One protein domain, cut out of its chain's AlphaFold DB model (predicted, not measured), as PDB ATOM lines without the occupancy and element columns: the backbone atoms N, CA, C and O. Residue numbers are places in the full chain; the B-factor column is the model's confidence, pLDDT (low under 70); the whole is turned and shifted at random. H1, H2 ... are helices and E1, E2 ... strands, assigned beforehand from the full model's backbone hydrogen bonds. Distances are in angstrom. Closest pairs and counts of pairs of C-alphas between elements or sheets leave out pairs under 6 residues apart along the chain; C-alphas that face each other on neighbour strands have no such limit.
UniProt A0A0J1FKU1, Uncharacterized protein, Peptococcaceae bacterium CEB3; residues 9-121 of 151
ATOM      1  N   VAL A   9     134.399 154.557 200.469       96.81
ATOM      2  CA  VAL A   9     135.835 154.599 200.183       96.81
ATOM      3  C   VAL A   9     136.250 156.059 200.042       96.81
ATOM      4  O   VAL A   9     135.571 156.827 199.369       96.81
ATOM      5  N   LEU A  10     137.349 156.463 200.674       96.94
ATOM      6  CA  LEU A  10     137.916 157.801 200.521       96.94
ATOM      7  C   LEU A  10     139.186 157.695 199.686       96.94
ATOM      8  O   LEU A  10     140.111 156.974 200.055       96.94
ATOM      9  N   TYR A  11     139.227 158.412 198.567       96.62
ATOM     10  CA  TYR A  11     140.368 158.434 197.662       96.62
ATOM     11  C   TYR A  11     141.058 159.792 197.702       96.62
ATOM     12  O   TYR A  11     140.406 160.818 197.513       96.62
ATOM     13  N   ALA A  12     142.374 159.792 197.895       95.94
ATOM     14  CA  ALA A  12     143.215 160.980 197.801       95.94
ATOM     15  C   ALA A  12     144.409 160.720 196.878       95.94
ATOM     16  O   ALA A  12     144.966 159.624 196.878       95.94
ATOM     17  N   ALA A  13     144.822 161.732 196.114       93.88
ATOM     18  CA  ALA A  13     145.930 161.622 195.159       93.88
ATOM     19  C   ALA A  13     147.192 162.389 195.584       93.88
ATOM     20  O   ALA A  13     148.153 162.437 194.831       93.88
ATOM     21  N   ASP A  14     147.239 162.976 196.780       92.50
ATOM     22  CA  ASP A  14     148.479 163.479 197.379       92.50
ATOM     23  C   ASP A  14     148.522 163.193 198.882       92.50
ATOM     24  O   ASP A  14     147.515 162.837 199.496       92.50
ATOM     25  N   THR A  15     149.703 163.331 199.482       91.50
ATOM     26  CA  THR A  15     149.938 162.983 200.889       91.50
ATOM     27  C   THR A  15     149.134 163.827 201.872       91.50
ATOM     28  O   THR A  15     148.727 163.309 202.909       91.50
ATOM     29  N   VAL A  16     148.873 165.099 201.568       91.38
ATOM     30  CA  VAL A  16     148.150 165.992 202.480       91.38
ATOM     31  C   VAL A  16     146.657 165.702 202.436       91.38
ATOM     32  O   VAL A  16     146.019 165.574 203.482       91.38
ATOM     33  N   ASP A  17     146.104 165.548 201.237       93.56
ATOM     34  CA  ASP A  17     144.703 165.172 201.075       93.56
ATOM     35  C   ASP A  17     144.448 163.738 201.583       93.56
ATOM     36  O   ASP A  17     143.367 163.442 202.095       93.56
ATOM     37  N   TYR A  18     145.462 162.864 201.573       94.44
ATOM     38  CA  TYR A  18     145.386 161.538 202.192       94.44
ATOM     39  C   TYR A  18     145.269 161.608 203.720       94.44
ATOM     40  O   TYR A  18     144.460 160.895 204.314       94.44
ATOM     41  N   GLU A  19     146.025 162.481 204.391       93.81
ATOM     42  CA  GLU A  19     145.870 162.708 205.838       93.81
ATOM     43  C   GLU A  19     144.474 163.246 206.184       93.81
ATOM     44  O   GLU A  19     143.862 162.822 207.169       93.81
ATOM     45  N   ILE A  20     143.934 164.130 205.339       94.69
ATOM     46  CA  ILE A  20     142.552 164.609 205.450       94.69
ATOM     47  C   ILE A  20     141.563 163.449 205.296       94.69
ATOM     48  O   ILE A  20     140.642 163.324 206.107       94.69
ATOM     49  N   ALA A  21     141.772 162.571 204.312       95.19
ATOM     50  CA  ALA A  21     140.944 161.389 204.096       95.19
ATOM     51  C   ALA A  21     140.966 160.447 205.312       95.19
ATOM     52  O   ALA A  21     139.917 159.968 205.737       95.19
ATOM     53  N   LEU A  22     142.126 160.241 205.943       94.75
ATOM     54  CA  LEU A  22     142.229 159.477 207.191       94.75
ATOM     55  C   LEU A  22     141.404 160.107 208.323       94.75
ATOM     56  O   LEU A  22     140.669 159.402 209.020       94.75
ATOM     57  N   GLY A  23     141.496 161.428 208.501       92.88
ATOM     58  CA  GLY A  23     140.724 162.155 209.512       92.88
ATOM     59  C   GLY A  23     139.213 162.079 209.274       92.88
ATOM     60  O   GLY A  23     138.447 161.800 210.201       92.88
ATOM     61  N   ALA A  24     138.786 162.251 208.023       93.69
ATOM     62  CA  ALA A  24     137.390 162.129 207.619       93.69
ATOM     63  C   ALA A  24     136.862 160.699 207.825       93.69
ATOM     64  O   ALA A  24     135.797 160.519 208.421       93.69
ATOM     65  N   ALA A  25     137.626 159.676 207.432       94.25
ATOM     66  CA  ALA A  25     137.268 158.277 207.646       94.25
ATOM     67  C   ALA A  25     137.091 157.955 209.138       94.25
ATOM     68  O   ALA A  25     136.085 157.361 209.534       94.25
ATOM     69  N   ALA A  26     138.019 158.419 209.981       93.38
ATOM     70  CA  ALA A  26     137.948 158.235 211.427       93.38
ATOM     71  C   ALA A  26     136.684 158.867 212.037       93.38
ATOM     72  O   ALA A  26     136.066 158.268 212.917       93.38
ATOM     73  N   SER A  27     136.259 160.036 211.545       90.94
ATOM     74  CA  SER A  27     135.047 160.721 212.023       90.94
ATOM     75  C   SER A  27     133.748 159.938 211.774       90.94
ATOM     76  O   SER A  27     132.783 160.081 212.525       90.94
ATOM     77  N   ALA A  28     133.737 159.091 210.741       91.94
ATOM     78  CA  ALA A  28     132.587 158.299 210.314       91.94
ATOM     79  C   ALA A  28     132.738 156.799 210.632       91.94
ATOM     80  O   ALA A  28     131.929 155.990 210.179       91.94
ATOM     81  N   TYR A  29     133.762 156.417 211.408       93.25
ATOM     82  CA  TYR A  29     134.109 155.021 211.712       93.25
ATOM     83  C   TYR A  29     134.344 154.154 210.461       93.25
ATOM     84  O   TYR A  29     134.122 152.939 210.475       93.25
ATOM     85  N   ILE A  30     134.807 154.773 209.375       94.50
ATOM     86  CA  ILE A  30     135.194 154.076 208.153       94.50
ATOM     87  C   ILE A  30     136.559 153.412 208.386       94.50
ATOM     88  O   ILE A  30     137.482 154.070 208.877       94.50
ATOM     89  N   PRO A  31     136.711 152.108 208.083       93.44
ATOM     90  CA  PRO A  31     137.984 151.417 208.227       93.44
ATOM     91  C   PRO A  31     139.093 152.109 207.438       93.44
ATOM     92  O   PRO A  31     138.897 152.496 206.292       93.44
ATOM     93  N   ILE A  32     140.297 152.172 208.007       91.75
ATOM     94  CA  ILE A  32     141.467 152.728 207.309       91.75
ATOM     95  C   ILE A  32     141.784 151.992 205.997       91.75
ATOM     96  O   ILE A  32     142.337 152.588 205.083       91.75
ATOM     97  N   SER A  33     141.386 150.719 205.872       92.00
ATOM     98  CA  SER A  33     141.501 149.945 204.629       92.00
ATOM     99  C   SER A  33     140.662 150.499 203.475       92.00
ATOM    100  O   SER A  33     140.901 150.129 202.333       92.00
ATOM    101  N   ASN A  34     139.681 151.353 203.775       94.50
ATOM    102  CA  ASN A  34     138.838 152.037 202.802       94.50
ATOM    103  C   ASN A  34     139.333 153.463 202.512       94.50
ATOM    104  O   ASN A  34     138.644 154.224 201.837       94.50
ATOM    105  N   VAL A  35     140.507 153.844 203.015       95.75
ATOM    106  CA  VAL A  35     141.215 155.048 202.582       95.75
ATOM    107  C   VAL A  35     142.297 154.605 201.613       95.75
ATOM    108  O   VAL A  35     143.209 153.872 201.991       95.75
ATOM    109  N   ILE A  36     142.163 155.004 200.354       94.56
ATOM    110  CA  ILE A  36     143.022 154.549 199.265       94.56
ATOM    111  C   ILE A  36     143.755 155.726 198.629       94.56
ATOM    112  O   ILE A  36     143.218 156.821 198.484       94.56
ATOM    113  N   GLY A  37     145.007 155.479 198.255       93.19
ATOM    114  CA  GLY A  37     145.865 156.444 197.567       93.19
ATOM    115  C   GLY A  37     146.218 156.021 196.146       93.19
ATOM    116  O   GLY A  37     146.891 156.761 195.440       93.19
ATOM    117  N   ASP A  38     145.794 154.824 195.734       92.88
ATOM    118  CA  ASP A  38     146.088 154.242 194.429       92.88
ATOM    119  C   ASP A  38     144.977 154.568 193.427       92.88
ATOM    120  O   ASP A  38     143.810 154.217 193.627       92.88
ATOM    121  N   PHE A  39     145.354 155.225 192.330       92.56
ATOM    122  CA  PHE A  39     144.418 155.648 191.294       92.56
ATOM    123  C   PHE A  39     143.708 154.467 190.622       92.56
ATOM    124  O   PHE A  39     142.502 154.527 190.396       92.56
ATOM    125  N   ALA A  40     144.426 153.385 190.302       91.38
ATOM    126  CA  ALA A  40     143.843 152.254 189.580       91.38
ATOM    127  C   ALA A  40     142.759 151.548 190.412       91.38
ATOM    128  O   ALA A  40     141.708 151.173 189.889       91.38
ATOM    129  N   THR A  41     142.992 151.407 191.717       92.31
ATOM    130  CA  THR A  41     142.011 150.888 192.674       92.31
ATOM    131  C   THR A  41     140.799 151.813 192.759       92.31
ATOM    132  O   THR A  41     139.678 151.355 192.549       92.31
ATOM    133  N   ALA A  42     141.017 153.121 192.948       92.88
ATOM    134  CA  ALA A  42     139.932 154.098 193.031       92.88
ATOM    135  C   ALA A  42     139.071 154.122 191.764       92.88
ATOM    136  O   ALA A  42     137.845 154.098 191.840       92.88
ATOM    137  N   TRP A  43     139.704 154.102 190.591       93.19
ATOM    138  CA  TRP A  43     139.013 154.046 189.309       93.19
ATOM    139  C   TRP A  43     138.107 152.816 189.198       93.19
ATOM    140  O   TRP A  43     136.946 152.935 188.806       93.19
ATOM    141  N   ASN A  44     138.616 151.637 189.567       92.69
ATOM    142  CA  ASN A  44     137.848 150.395 189.524       92.69
ATOM    143  C   ASN A  44     136.686 150.395 190.524       92.69
ATOM    144  O   ASN A  44     135.595 149.940 190.178       92.69
ATOM    145  N   ASP A  45     136.883 150.947 191.722       93.94
ATOM    146  CA  ASP A  45     135.827 151.059 192.727       93.94
ATOM    147  C   ASP A  45     134.687 151.956 192.230       93.94
ATOM    148  O   ASP A  45     133.523 151.537 192.276       93.94
ATOM    149  N   VAL A  46     135.008 153.120 191.644       93.94
ATOM    150  CA  VAL A  46     134.011 154.003 191.013       93.94
ATOM    151  C   VAL A  46     133.327 153.302 189.838       93.94
ATOM    152  O   VAL A  46     132.099 153.294 189.732       93.94
ATOM    153  N   ALA A  47     134.104 152.695 188.939       92.56
ATOM    154  CA  ALA A  47     133.582 152.026 187.752       92.56
ATOM    155  C   ALA A  47     132.675 150.836 188.100       92.56
ATOM    156  O   ALA A  47     131.745 150.538 187.353       92.56
ATOM    157  N   SER A  48     132.905 150.173 189.236       93.00
ATOM    158  CA  SER A  48     132.066 149.066 189.697       93.00
ATOM    159  C   SER A  48     130.678 149.519 190.158       93.00
ATOM    160  O   SER A  48     129.712 148.771 190.016       93.00
ATOM    161  N   GLY A  49     130.575 150.723 190.734       91.81
ATOM    162  CA  GLY A  49     129.356 151.221 191.377       91.81
ATOM    163  C   GLY A  49     128.971 150.505 192.675       91.81
ATOM    164  O   GLY A  49     127.893 150.762 193.209       91.81
ATOM    165  N   ASN A  50     129.822 149.606 193.182       94.12
ATOM    166  CA  ASN A  50     129.590 148.872 194.431       94.12
ATOM    167  C   ASN A  50     129.974 149.681 195.676       94.12
ATOM    168  O   ASN A  50     129.573 149.326 196.789       94.12
ATOM    169  N   TYR A  51     130.738 150.754 195.476       94.94
ATOM    170  CA  TYR A  51     131.248 151.635 196.513       94.94
ATOM    171  C   TYR A  51     130.836 153.076 196.231       94.94
ATOM    172  O   TYR A  51     130.720 153.493 195.079       94.94
ATOM    173  N   LEU A  52     130.646 153.845 197.295       95.50
ATOM    174  CA  LEU A  52     130.663 155.296 197.234       95.50
ATOM    175  C   LEU A  52     132.107 155.749 197.421       95.50
ATOM    176  O   LEU A  52     132.634 155.691 198.531       95.50
ATOM    177  N   VAL A  53     132.733 156.188 196.335       96.56
ATOM    178  CA  VAL A  53     134.077 156.761 196.388       96.56
ATOM    179  C   VAL A  53     133.963 158.266 196.573       96.56
ATOM    180  O   VAL A  53     133.384 158.956 195.735       96.56
ATOM    181  N   ILE A  54     134.523 158.767 197.666       96.75
ATOM    182  CA  ILE A  54     134.624 160.187 197.983       96.75
ATOM    183  C   ILE A  54     136.019 160.650 197.557       96.75
ATOM    184  O   ILE A  54     137.022 160.238 198.140       96.75
ATOM    185  N   ALA A  55     136.084 161.497 196.533       96.50
ATOM    186  CA  ALA A  55     137.315 162.114 196.061       96.50
ATOM    187  C   ALA A  55     137.700 163.264 196.997       96.50
ATOM    188  O   ALA A  55     137.045 164.309 197.025       96.50
ATOM    189  N   VAL A  56     138.751 163.057 197.780       95.88
ATOM    190  CA  VAL A  56     139.253 164.011 198.763       95.88
ATOM    191  C   VAL A  56     140.314 164.869 198.095       95.88
ATOM    192  O   VAL A  56     141.406 164.400 197.779       95.88
ATOM    193  N   GLY A  57     139.961 166.133 197.869       94.38
ATOM    194  CA  GLY A  57     140.876 167.127 197.331       94.38
ATOM    195  C   GLY A  57     140.870 167.271 195.811       94.38
ATOM    196  O   GLY A  57     140.319 166.458 195.057       94.38
ATOM    197  N   GLY A  58     141.467 168.376 195.364       92.31
ATOM    198  CA  GLY A  58     141.540 168.751 193.951       92.31
ATOM    199  C   GLY A  58     142.260 167.702 193.096       92.31
ATOM    200  O   GLY A  58     141.694 167.281 192.086       92.31
ATOM    201  N   PRO A  59     143.450 167.215 193.498       92.94
ATOM    202  CA  PRO A  59     144.181 166.187 192.758       92.94
ATOM    203  C   PRO A  59     143.373 164.904 192.530       92.94
ATOM    204  O   PRO A  59     143.322 164.410 191.405       92.94
ATOM    205  N   ALA A  60     142.665 164.409 193.551       93.12
ATOM    206  CA  ALA A  60     141.830 163.211 193.434       93.12
ATOM    207  C   ALA A  60     140.679 163.405 192.435       93.12
ATOM    208  O   ALA A  60     140.419 162.557 191.582       93.12
ATOM    209  N   THR A  61     140.017 164.559 192.507       92.69
ATOM    210  CA  THR A  61     138.904 164.907 191.616       92.69
ATOM    211  C   THR A  61     139.367 165.116 190.171       92.69
ATOM    212  O   THR A  61     138.707 164.649 189.243       92.69
ATOM    213  N   ASN A  62     140.518 165.762 189.964       91.69
ATOM    214  CA  ASN A  62     141.131 165.918 188.645       91.69
ATOM    215  C   ASN A  62     141.483 164.556 188.036       91.69
ATOM    216  O   ASN A  62     141.198 164.311 186.863       91.69
ATOM    217  N   ALA A  63     142.078 163.669 188.838       91.00
ATOM    218  CA  ALA A  63     142.470 162.334 188.413       91.00
ATOM    219  C   ALA A  63     141.260 161.500 187.972       91.00
ATOM    220  O   ALA A  63     141.280 160.944 186.878       91.00
ATOM    221  N   LEU A  64     140.184 161.458 188.766       91.00
ATOM    222  CA  LEU A  64     138.987 160.683 188.419       91.00
ATOM    223  C   LEU A  64     138.205 161.273 187.235       91.00
ATOM    224  O   LEU A  64     137.641 160.515 186.453       91.00
ATOM    225  N   TYR A  65     138.156 162.600 187.081       91.56
ATOM    226  CA  TYR A  65     137.351 163.223 186.025       91.56
ATOM    227  C   TYR A  65     138.074 163.326 184.674       91.56
ATOM    228  O   TYR A  65     137.516 162.944 183.647       91.56
ATOM    229  N   TYR A  66     139.293 163.878 184.669       89.75
ATOM    230  CA  TYR A  66     140.072 164.145 183.452       89.75
ATOM    231  C   TYR A  66     141.237 163.171 183.264       89.75
ATOM    232  O   TYR A  66     141.665 162.951 182.134       89.75
ATOM    233  N   ASN A  67     141.770 162.612 184.355       89.31
ATOM    234  CA  ASN A  67     143.052 161.908 184.375       89.31
ATOM    235  C   ASN A  67     144.167 162.651 183.592       89.31
ATOM    236  O   ASN A  67     144.804 162.078 182.705       89.31
ATOM    237  N   PRO A  68     144.433 163.935 183.907       87.19
ATOM    238  CA  PRO A  68     145.349 164.780 183.131       87.19
ATOM    239  C   PRO A  68     146.803 164.293 183.181       87.19
ATOM    240  O   PRO A  68     147.614 164.631 182.322       87.19
ATOM    241  N   CYS A  69     147.151 163.508 184.201       87.06
ATOM    242  CA  CYS A  69     148.475 162.925 184.360       87.06
ATOM    243  C   CYS A  69     148.665 161.605 183.592       87.06
ATOM    244  O   CYS A  69     149.781 161.087 183.564       87.06
ATOM    245  N   GLY A  70     147.603 161.046 182.994       87.38
ATOM    246  CA  GLY A  70     147.654 159.772 182.276       87.38
ATOM    247  C   GLY A  70     147.997 158.581 183.176       87.38
ATOM    248  O   GLY A  70     148.787 157.722 182.786       87.38
ATOM    249  N   TRP A  71     147.467 158.551 184.400       87.81
ATOM    250  CA  TRP A  71     147.717 157.465 185.344       87.81
ATOM    251  C   TRP A  71     146.909 156.219 184.991       87.81
ATOM    252  O   TRP A  71     145.706 156.311 184.755       87.81
ATOM    253  N   GLY A  72     147.568 155.057 185.012       80.44
ATOM    254  CA  GLY A  72     146.947 153.743 184.816       80.44
ATOM    255  C   GLY A  72     146.196 153.564 183.489       80.44
ATOM    256  O   GLY A  72     146.137 154.452 182.643       80.44
ATOM    257  N   ASP A  73     145.579 152.396 183.328       66.25
ATOM    258  CA  ASP A  73     144.644 152.122 182.233       66.25
ATOM    259  C   ASP A  73     143.233 152.581 182.635       66.25
ATOM    260  O   ASP A  73     142.309 151.775 182.770       66.25
ATOM    261  N   ALA A  74     143.062 153.885 182.881       67.38
ATOM    262  CA  ALA A  74     141.722 154.452 182.993       67.38
ATOM    263  C   ALA A  74     140.968 154.125 181.697       67.38
ATOM    264  O   ALA A  74     141.436 154.426 180.595       67.38
ATOM    265  N   GLY A  75     139.826 153.446 181.813       65.62
ATOM    266  CA  GLY A  75     139.002 153.129 180.649       65.62
ATOM    267  C   GLY A  75     138.589 154.400 179.896       65.62
ATOM    268  O   GLY A  75     138.666 155.506 180.420       65.62
ATOM    269  N   SER A  76     138.068 154.262 178.678       70.00
ATOM    270  CA  SER A  76     137.562 155.414 177.910       70.00
ATOM    271  C   SER A  76     136.274 156.033 178.480       70.00
ATOM    272  O   SER A  76     135.781 157.029 177.948       70.00
ATOM    273  N   THR A  77     135.705 155.439 179.531       80.94
ATOM    274  CA  THR A  77     134.485 155.917 180.182       80.94
ATOM    275  C   THR A  77     134.812 157.034 181.159       80.94
ATOM    276  O   THR A  77     135.551 156.829 182.113       80.94
ATOM    277  N   GLN A  78     134.203 158.198 180.960       83.25
ATOM    278  CA  GLN A  78     134.335 159.323 181.876       83.25
ATOM    279  C   GLN A  78     133.635 159.040 183.214       83.25
ATOM    280  O   GLN A  78     132.453 158.684 183.224       83.25
ATOM    281  N   LEU A  79     134.338 159.245 184.332       89.69
ATOM    282  CA  LEU A  79     133.711 159.265 185.655       89.69
ATOM    283  C   LEU A  79     133.120 160.644 185.919       89.69
ATOM    284  O   LEU A  79     133.705 161.665 185.559       89.69
ATOM    285  N   ASN A  80     131.965 160.680 186.573       90.81
ATOM    286  CA  ASN A  80     131.256 161.921 186.847       90.81
ATOM    287  C   ASN A  80     131.031 162.110 188.350       90.81
ATOM    288  O   ASN A  80     130.689 161.148 189.041       90.81
ATOM    289  N   PRO A  81     131.165 163.341 188.870       90.00
ATOM    290  CA  PRO A  81     130.730 163.631 190.221       90.00
ATOM    291  C   PRO A  81     129.205 163.474 190.329       90.00
ATOM    292  O   PRO A  81     128.468 163.717 189.368       90.00
ATOM    293  N   THR A  82     128.715 163.090 191.504       86.56
ATOM    294  CA  THR A  82     127.279 163.022 191.786       86.56
ATOM    295  C   THR A  82     126.613 164.393 191.619       86.56
ATOM    296  O   THR A  82     127.144 165.429 192.015       86.56
ATOM    297  N   ALA A  83     125.413 164.407 191.027       74.00
ATOM    298  CA  ALA A  83     124.658 165.641 190.775       74.00
ATOM    299  C   ALA A  83     124.019 166.240 192.044       74.00
ATOM    300  O   ALA A  83     123.672 167.419 192.067       74.00
ATOM    301  N   ALA A  84     123.850 165.423 193.083       73.69
ATOM    302  CA  ALA A  84     123.432 165.830 194.414       73.69
ATOM    303  C   ALA A  84     124.478 165.317 195.400       73.69
ATOM    304  O   ALA A  84     124.823 164.140 195.347       73.69
ATOM    305  N   TYR A  85     124.979 166.190 196.267       79.00
ATOM    306  CA  TYR A  85     125.892 165.842 197.347       79.00
ATOM    307  C   TYR A  85     125.454 166.545 198.646       79.00
ATOM    308  O   TYR A  85     124.974 167.684 198.595       79.00
ATOM    309  N   PRO A  86     125.609 165.896 199.809       85.69
ATOM    310  CA  PRO A  86     126.081 164.525 199.957       85.69
ATOM    311  C   PRO A  86     125.035 163.447 199.653       85.69
ATOM    312  O   PRO A  86     123.832 163.721 199.648       85.69
ATOM    313  N   VAL A  87     125.495 162.217 199.403       89.44
ATOM    314  CA  VAL A  87     124.624 161.052 199.157       89.44
ATOM    315  C   VAL A  87     124.746 160.007 200.262       89.44
ATOM    316  O   VAL A  87     125.814 159.773 200.810       89.44
ATOM    317  N   ASP A  88     123.629 159.356 200.588       90.50
ATOM    318  CA  ASP A  88     123.558 158.240 201.543       90.50
ATOM    319  C   ASP A  88     123.327 156.892 200.843       90.50
ATOM    320  O   ASP A  88     123.044 155.891 201.490       90.50
ATOM    321  N   THR A  89     123.383 156.862 199.513       91.19
ATOM    322  CA  THR A  89     123.110 155.683 198.687       91.19
ATOM    323  C   THR A  89     124.177 155.537 197.616       91.19
ATOM    324  O   THR A  89     124.853 156.503 197.267       91.19
ATOM    325  N   LEU A  90     124.343 154.317 197.097       91.62
ATOM    326  CA  LEU A  90     125.311 154.062 196.038       91.62
ATOM    327  C   LEU A  90     124.895 154.847 194.786       91.62
ATOM    328  O   LEU A  90     123.787 154.629 194.287       91.62
ATOM    329  N   PRO A  91     125.760 155.729 194.259       88.50
ATOM    330  CA  PRO A  91     125.416 156.565 193.115       88.50
ATOM    331  C   PRO A  91     125.374 155.771 191.799       88.50
ATOM    332  O   PRO A  91     124.853 156.256 190.796       88.50
ATOM    333  N   GLY A  92     125.869 154.529 191.814       89.88
ATOM    334  CA  GLY A  92     125.959 153.644 190.660       89.88
ATOM    335  C   GLY A  92     127.329 153.700 189.990       89.88
ATOM    336  O   GLY A  92     128.217 154.448 190.395       89.88
ATOM    337  N   ALA A  93     127.505 152.865 188.967       92.94
ATOM    338  CA  ALA A  93     128.765 152.763 188.240       92.94
ATOM    339  C   ALA A  93     129.150 154.098 187.593       92.94
ATOM    340  O   ALA A  93     128.300 154.785 187.024       92.94
ATOM    341  N   TYR A  94     130.444 154.408 187.637       92.69
ATOM    342  CA  TYR A  94     131.053 155.605 187.048       92.69
ATOM    343  C   TYR A  94     130.704 156.930 187.742       92.69
ATOM    344  O   TYR A  94     131.020 157.995 187.207       92.69
ATOM    345  N   TYR A  95     130.100 156.879 188.934       94.38
ATOM    346  CA  TYR A  95     129.808 158.062 189.737       94.38
ATOM    347  C   TYR A  95     130.581 158.063 191.052       94.38
ATOM    348  O   TYR A  95     130.602 157.072 191.778       94.38
ATOM    349  N   TYR A  96     131.182 159.204 191.368       93.94
ATOM    350  CA  TYR A  96     131.912 159.436 192.611       93.94
ATOM    351  C   TYR A  96     131.413 160.715 193.280       93.94
ATOM    352  O   TYR A  96     130.750 161.540 192.654       93.94
ATOM    353  N   GLU A  97     131.726 160.907 194.550       94.38
ATOM    354  CA  GLU A  97     131.358 162.110 195.285       94.38
ATOM    355  C   GLU A  97     132.556 163.048 195.406       94.38
ATOM    356  O   GLU A  97     133.648 162.643 195.798       94.38
ATOM    357  N   ASN A  98     132.368 164.309 195.034       93.94
ATOM    358  CA  ASN A  98     133.443 165.292 195.014       93.94
ATOM    359  C   ASN A  98     133.512 166.047 196.346       93.94
ATOM    360  O   ASN A  98     132.707 166.946 196.579       93.94
ATOM    361  N   ALA A  99     134.502 165.722 197.176       93.44
ATOM    362  CA  ALA A  99     134.794 166.420 198.424       93.44
ATOM    363  C   ALA A  99     136.008 167.363 198.315       93.44
ATOM    364  O   ALA A  99     136.619 167.705 199.327       93.44
ATOM    365  N   ALA A 100     136.386 167.789 197.106       92.19
ATOM    366  CA  ALA A 100     137.426 168.793 196.912       92.19
ATOM    367  C   ALA A 100     136.909 170.177 197.316       92.19
ATOM    368  O   ALA A 100     135.960 170.678 196.722       92.19
ATOM    369  N   GLY A 101     137.527 170.814 198.306       89.06
ATOM    370  CA  GLY A 101     137.274 172.212 198.649       89.06
ATOM    371  C   GLY A 101     138.089 173.192 197.800       89.06
ATOM    372  O   GLY A 101     138.943 172.786 197.012       89.06
ATOM    373  N   ASN A 102     137.862 174.498 197.985       87.25
ATOM    374  CA  ASN A 102     138.728 175.528 197.386       87.25
ATOM    375  C   ASN A 102     140.101 175.591 198.068       87.25
ATOM    376  O   ASN A 102     141.088 176.013 197.465       87.25
ATOM    377  N   ASP A 103     140.157 175.175 199.331       89.00
ATOM    378  CA  ASP A 103     141.375 174.997 200.099       89.00
ATOM    379  C   ASP A 103     141.307 173.712 200.942       89.00
ATOM    380  O   ASP A 103     140.307 172.993 200.962       89.00
ATOM    381  N   ARG A 104     142.396 173.412 201.656       87.44
ATOM    382  CA  ARG A 104     142.520 172.202 202.487       87.44
ATOM    383  C   ARG A 104     141.515 172.147 203.635       87.44
ATOM    384  O   ARG A 104     141.117 171.060 204.042       87.44
ATOM    385  N   THR A 105     141.137 173.302 204.175       89.00
ATOM    386  CA  THR A 105     140.164 173.370 205.266       89.00
ATOM    387  C   THR A 105     138.794 173.006 204.718       89.00
ATOM    388  O   THR A 105     138.154 172.108 205.258       89.00
ATOM    389  N   ASP A 106     138.396 173.601 203.594       91.12
ATOM    390  CA  ASP A 106     137.160 173.251 202.895       91.12
ATOM    391  C   ASP A 106     137.122 171.761 202.516       91.12
ATOM    392  O   ASP A 106     136.113 171.101 202.760       91.12
ATOM    393  N   THR A 107     138.224 171.208 201.993       93.19
ATOM    394  CA  THR A 107     138.336 169.771 201.679       93.19
ATOM    395  C   THR A 107     138.106 168.913 202.920       93.19
ATOM    396  O   THR A 107     137.324 167.965 202.880       93.19
ATOM    397  N   PHE A 108     138.734 169.251 204.052       92.12
ATOM    398  CA  PHE A 108     138.536 168.519 205.305       92.12
ATOM    399  C   PHE A 108     137.090 168.591 205.798       92.12
ATOM    400  O   PHE A 108     136.520 167.568 206.189       92.12
ATOM    401  N   TYR A 109     136.477 169.775 205.746       91.19
ATOM    402  CA  TYR A 109     135.076 169.967 206.112       91.19
ATOM    403  C   TYR A 109     134.143 169.129 205.230       91.19
ATOM    404  O   TYR A 109     133.289 168.414 205.759       91.19
ATOM    405  N   LEU A 110     134.323 169.171 203.908       92.69
ATOM    406  CA  LEU A 110     133.512 168.411 202.958       92.69
ATOM    407  C   LEU A 110     133.691 166.908 203.137       92.69
ATOM    408  O   LEU A 110     132.703 166.209 203.339       92.69
ATOM    409  N   ALA A 111     134.930 166.415 203.151       93.75
ATOM    410  CA  ALA A 111     135.215 164.990 203.284       93.75
ATOM    411  C   ALA A 111     134.640 164.415 204.587       93.75
ATOM    412  O   ALA A 111     134.027 163.350 204.576       93.75
ATOM    413  N   THR A 112     134.773 165.148 205.698       93.06
ATOM    414  CA  THR A 112     134.229 164.752 207.006       93.06
ATOM    415  C   THR A 112     132.705 164.669 206.972       93.06
ATOM    416  O   THR A 112     132.122 163.676 207.409       93.06
ATOM    417  N   VAL A 113     132.036 165.694 206.436       92.31
ATOM    418  CA  VAL A 113     130.569 165.713 206.386       92.31
ATOM    419  C   VAL A 113     130.036 164.668 205.425       92.31
ATOM    420  O   VAL A 113     129.044 164.023 205.745       92.31
ATOM    421  N   PHE A 114     130.674 164.487 204.273       93.06
ATOM    422  CA  PHE A 114     130.224 163.552 203.249       93.06
ATOM    423  C   PHE A 114     130.394 162.116 203.740       93.06
ATOM    424  O   PHE A 114     129.441 161.345 203.700       93.06
ATOM    425  N   ALA A 115     131.540 161.790 204.347       93.69
ATOM    426  CA  ALA A 115     131.754 160.502 205.001       93.69
ATOM    427  C   ALA A 115     130.722 160.244 206.113       93.69
ATOM    428  O   ALA A 115     130.133 159.163 206.183       93.69
ATOM    429  N   TYR A 116     130.453 161.241 206.963       92.75
ATOM    430  CA  TYR A 116     129.452 161.115 208.021       92.75
ATOM    431  C   TYR A 116     128.039 160.930 207.456       92.75
ATOM    432  O   TYR A 116     127.304 160.054 207.918       92.75
ATOM    433  N   TYR A 117     127.658 161.725 206.457       92.38
ATOM    434  CA  TYR A 117     126.344 161.675 205.825       92.38
ATOM    435  C   TYR A 117     126.129 160.351 205.090       92.38
ATOM    436  O   TYR A 117     125.058 159.766 205.216       92.38
ATOM    437  N   ALA A 118     127.149 159.829 204.408       92.75
ATOM    438  CA  ALA A 118     127.084 158.540 203.732       92.75
ATOM    439  C   ALA A 118     126.716 157.397 204.691       92.75
ATOM    440  O   ALA A 118     125.893 156.545 204.354       92.75
ATOM    441  N   VAL A 119     127.286 157.410 205.900       93.56
ATOM    442  CA  VAL A 119     127.105 156.354 206.912       93.56
ATOM    443  C   VAL A 119     125.863 156.569 207.785       93.56
ATOM    444  O   VAL A 119     125.219 155.606 208.196       93.56
ATOM    445  N   ASN A 120     125.506 157.820 208.087       90.88
ATOM    446  CA  ASN A 120     124.427 158.140 209.031       90.88
ATOM    447  C   ASN A 120     123.124 158.586 208.346       90.88
ATOM    448  O   ASN A 120     122.072 158.588 208.982       90.88
ATOM    449  N   GLY A 121     123.171 158.981 207.070       89.00
ATOM    450  CA  GLY A 121     122.039 159.535 206.314       89.00
ATOM    451  C   GLY A 121     121.547 160.895 206.806       89.00
ATOM    452  O   GLY A 121     120.437 161.307 206.472       89.00
TER     453      GLY A 121
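Overview. This is residues 9 to 121 of the 151 residues of an uncharacterized protein of Peptococcaceae bacterium CEB3 (UniProt A0A0J1FKU1). Look for a small parallel sheet of three strands in the middle, covered on both faces by helices: H1 and H4 on one face, H2 and H3 on the other. The long stretch of residues 66 to 94, with no named element, runs round the outside, and its residues 80 to 81 pair with residues 95 to 96 of E3. The printed part has 113 residues, with four named helices and three named strands in the order E1 H1 H2 E2 H3 E3 H4; the sheet's order is E1 E2 E3, and the class is mixed, helices and strands. It is compact and rounded, with a radius of gyration of the C-alphas of 12.3 A and spans of 34 by 27 by 25 A.

Arrangement. Start at the inner strand E2, residues 52 to 56. On one side of it you find its parallel neighbour E1, residues 9 to 12, with N 11 and O 54 2.9 A apart, within hydrogen-bond range. On the other side is E3, residues 95 to 98, also parallel, with N 97 and O 53 2.8 A apart. The helices H1, residues 15 to 27, and H4, residues 104 to 120, make one layer of three; H2, residues 39 to 48, and H3, residues 58 to 65, make another on the opposite face. Each helix runs along the strands. H1 is over E1 at a height over the sheet of 7.8 A, and H4 is over E2 at 8.9 A. H1 and H4 touch, closest at the C-alphas of Ala 24 and Thr 112, 4.2 A, the same way at a shallow tilt of 34 degrees, only just short of steep. H3 is over E2 at a height of 7.9 A. H2, at 9.1 A, is over E2 and only just over E1, where 3 of its C-alphas fall. H2 and H3 only just touch, with 3 pairs of C-alphas within 8 A, the closest being those of Trp 43 and Leu 64 at 6.7 A. Two strand-helix-strand units, parallel neighbour strands with helices between, are E1, H1 H2, E2 and E2, H3, E3; the crossover of the second is right-handed. In H1, H2, H3 and H4 every O i to N i+4 pair is within hydrogen-bond range.

Along the chain. Find C-alpha 9 at (135.835, 154.599, 200.183), where E1 begins its 10.0 A. E2 measures 12.3 A and E3 9.7 A. H1 runs 18.7 A, H2 14.1 A and H3 10.5 A. H4 begins at C-alpha 104, (142.520, 172.202, 202.487), and runs 23.8 A to C-alpha 120 at (124.427, 158.140, 209.031).

Size, cuts and confidence. The two C-alphas farthest apart, those of Gly 70 and Asn 120, are 35.5 A from each other. The printed part has no cut. Its long links are H1 to H2, with 11 residues, and H3 to E3, with 29. The mean pLDDT of the printed part is 90.8; look for values under 70 at residues 73 to 75.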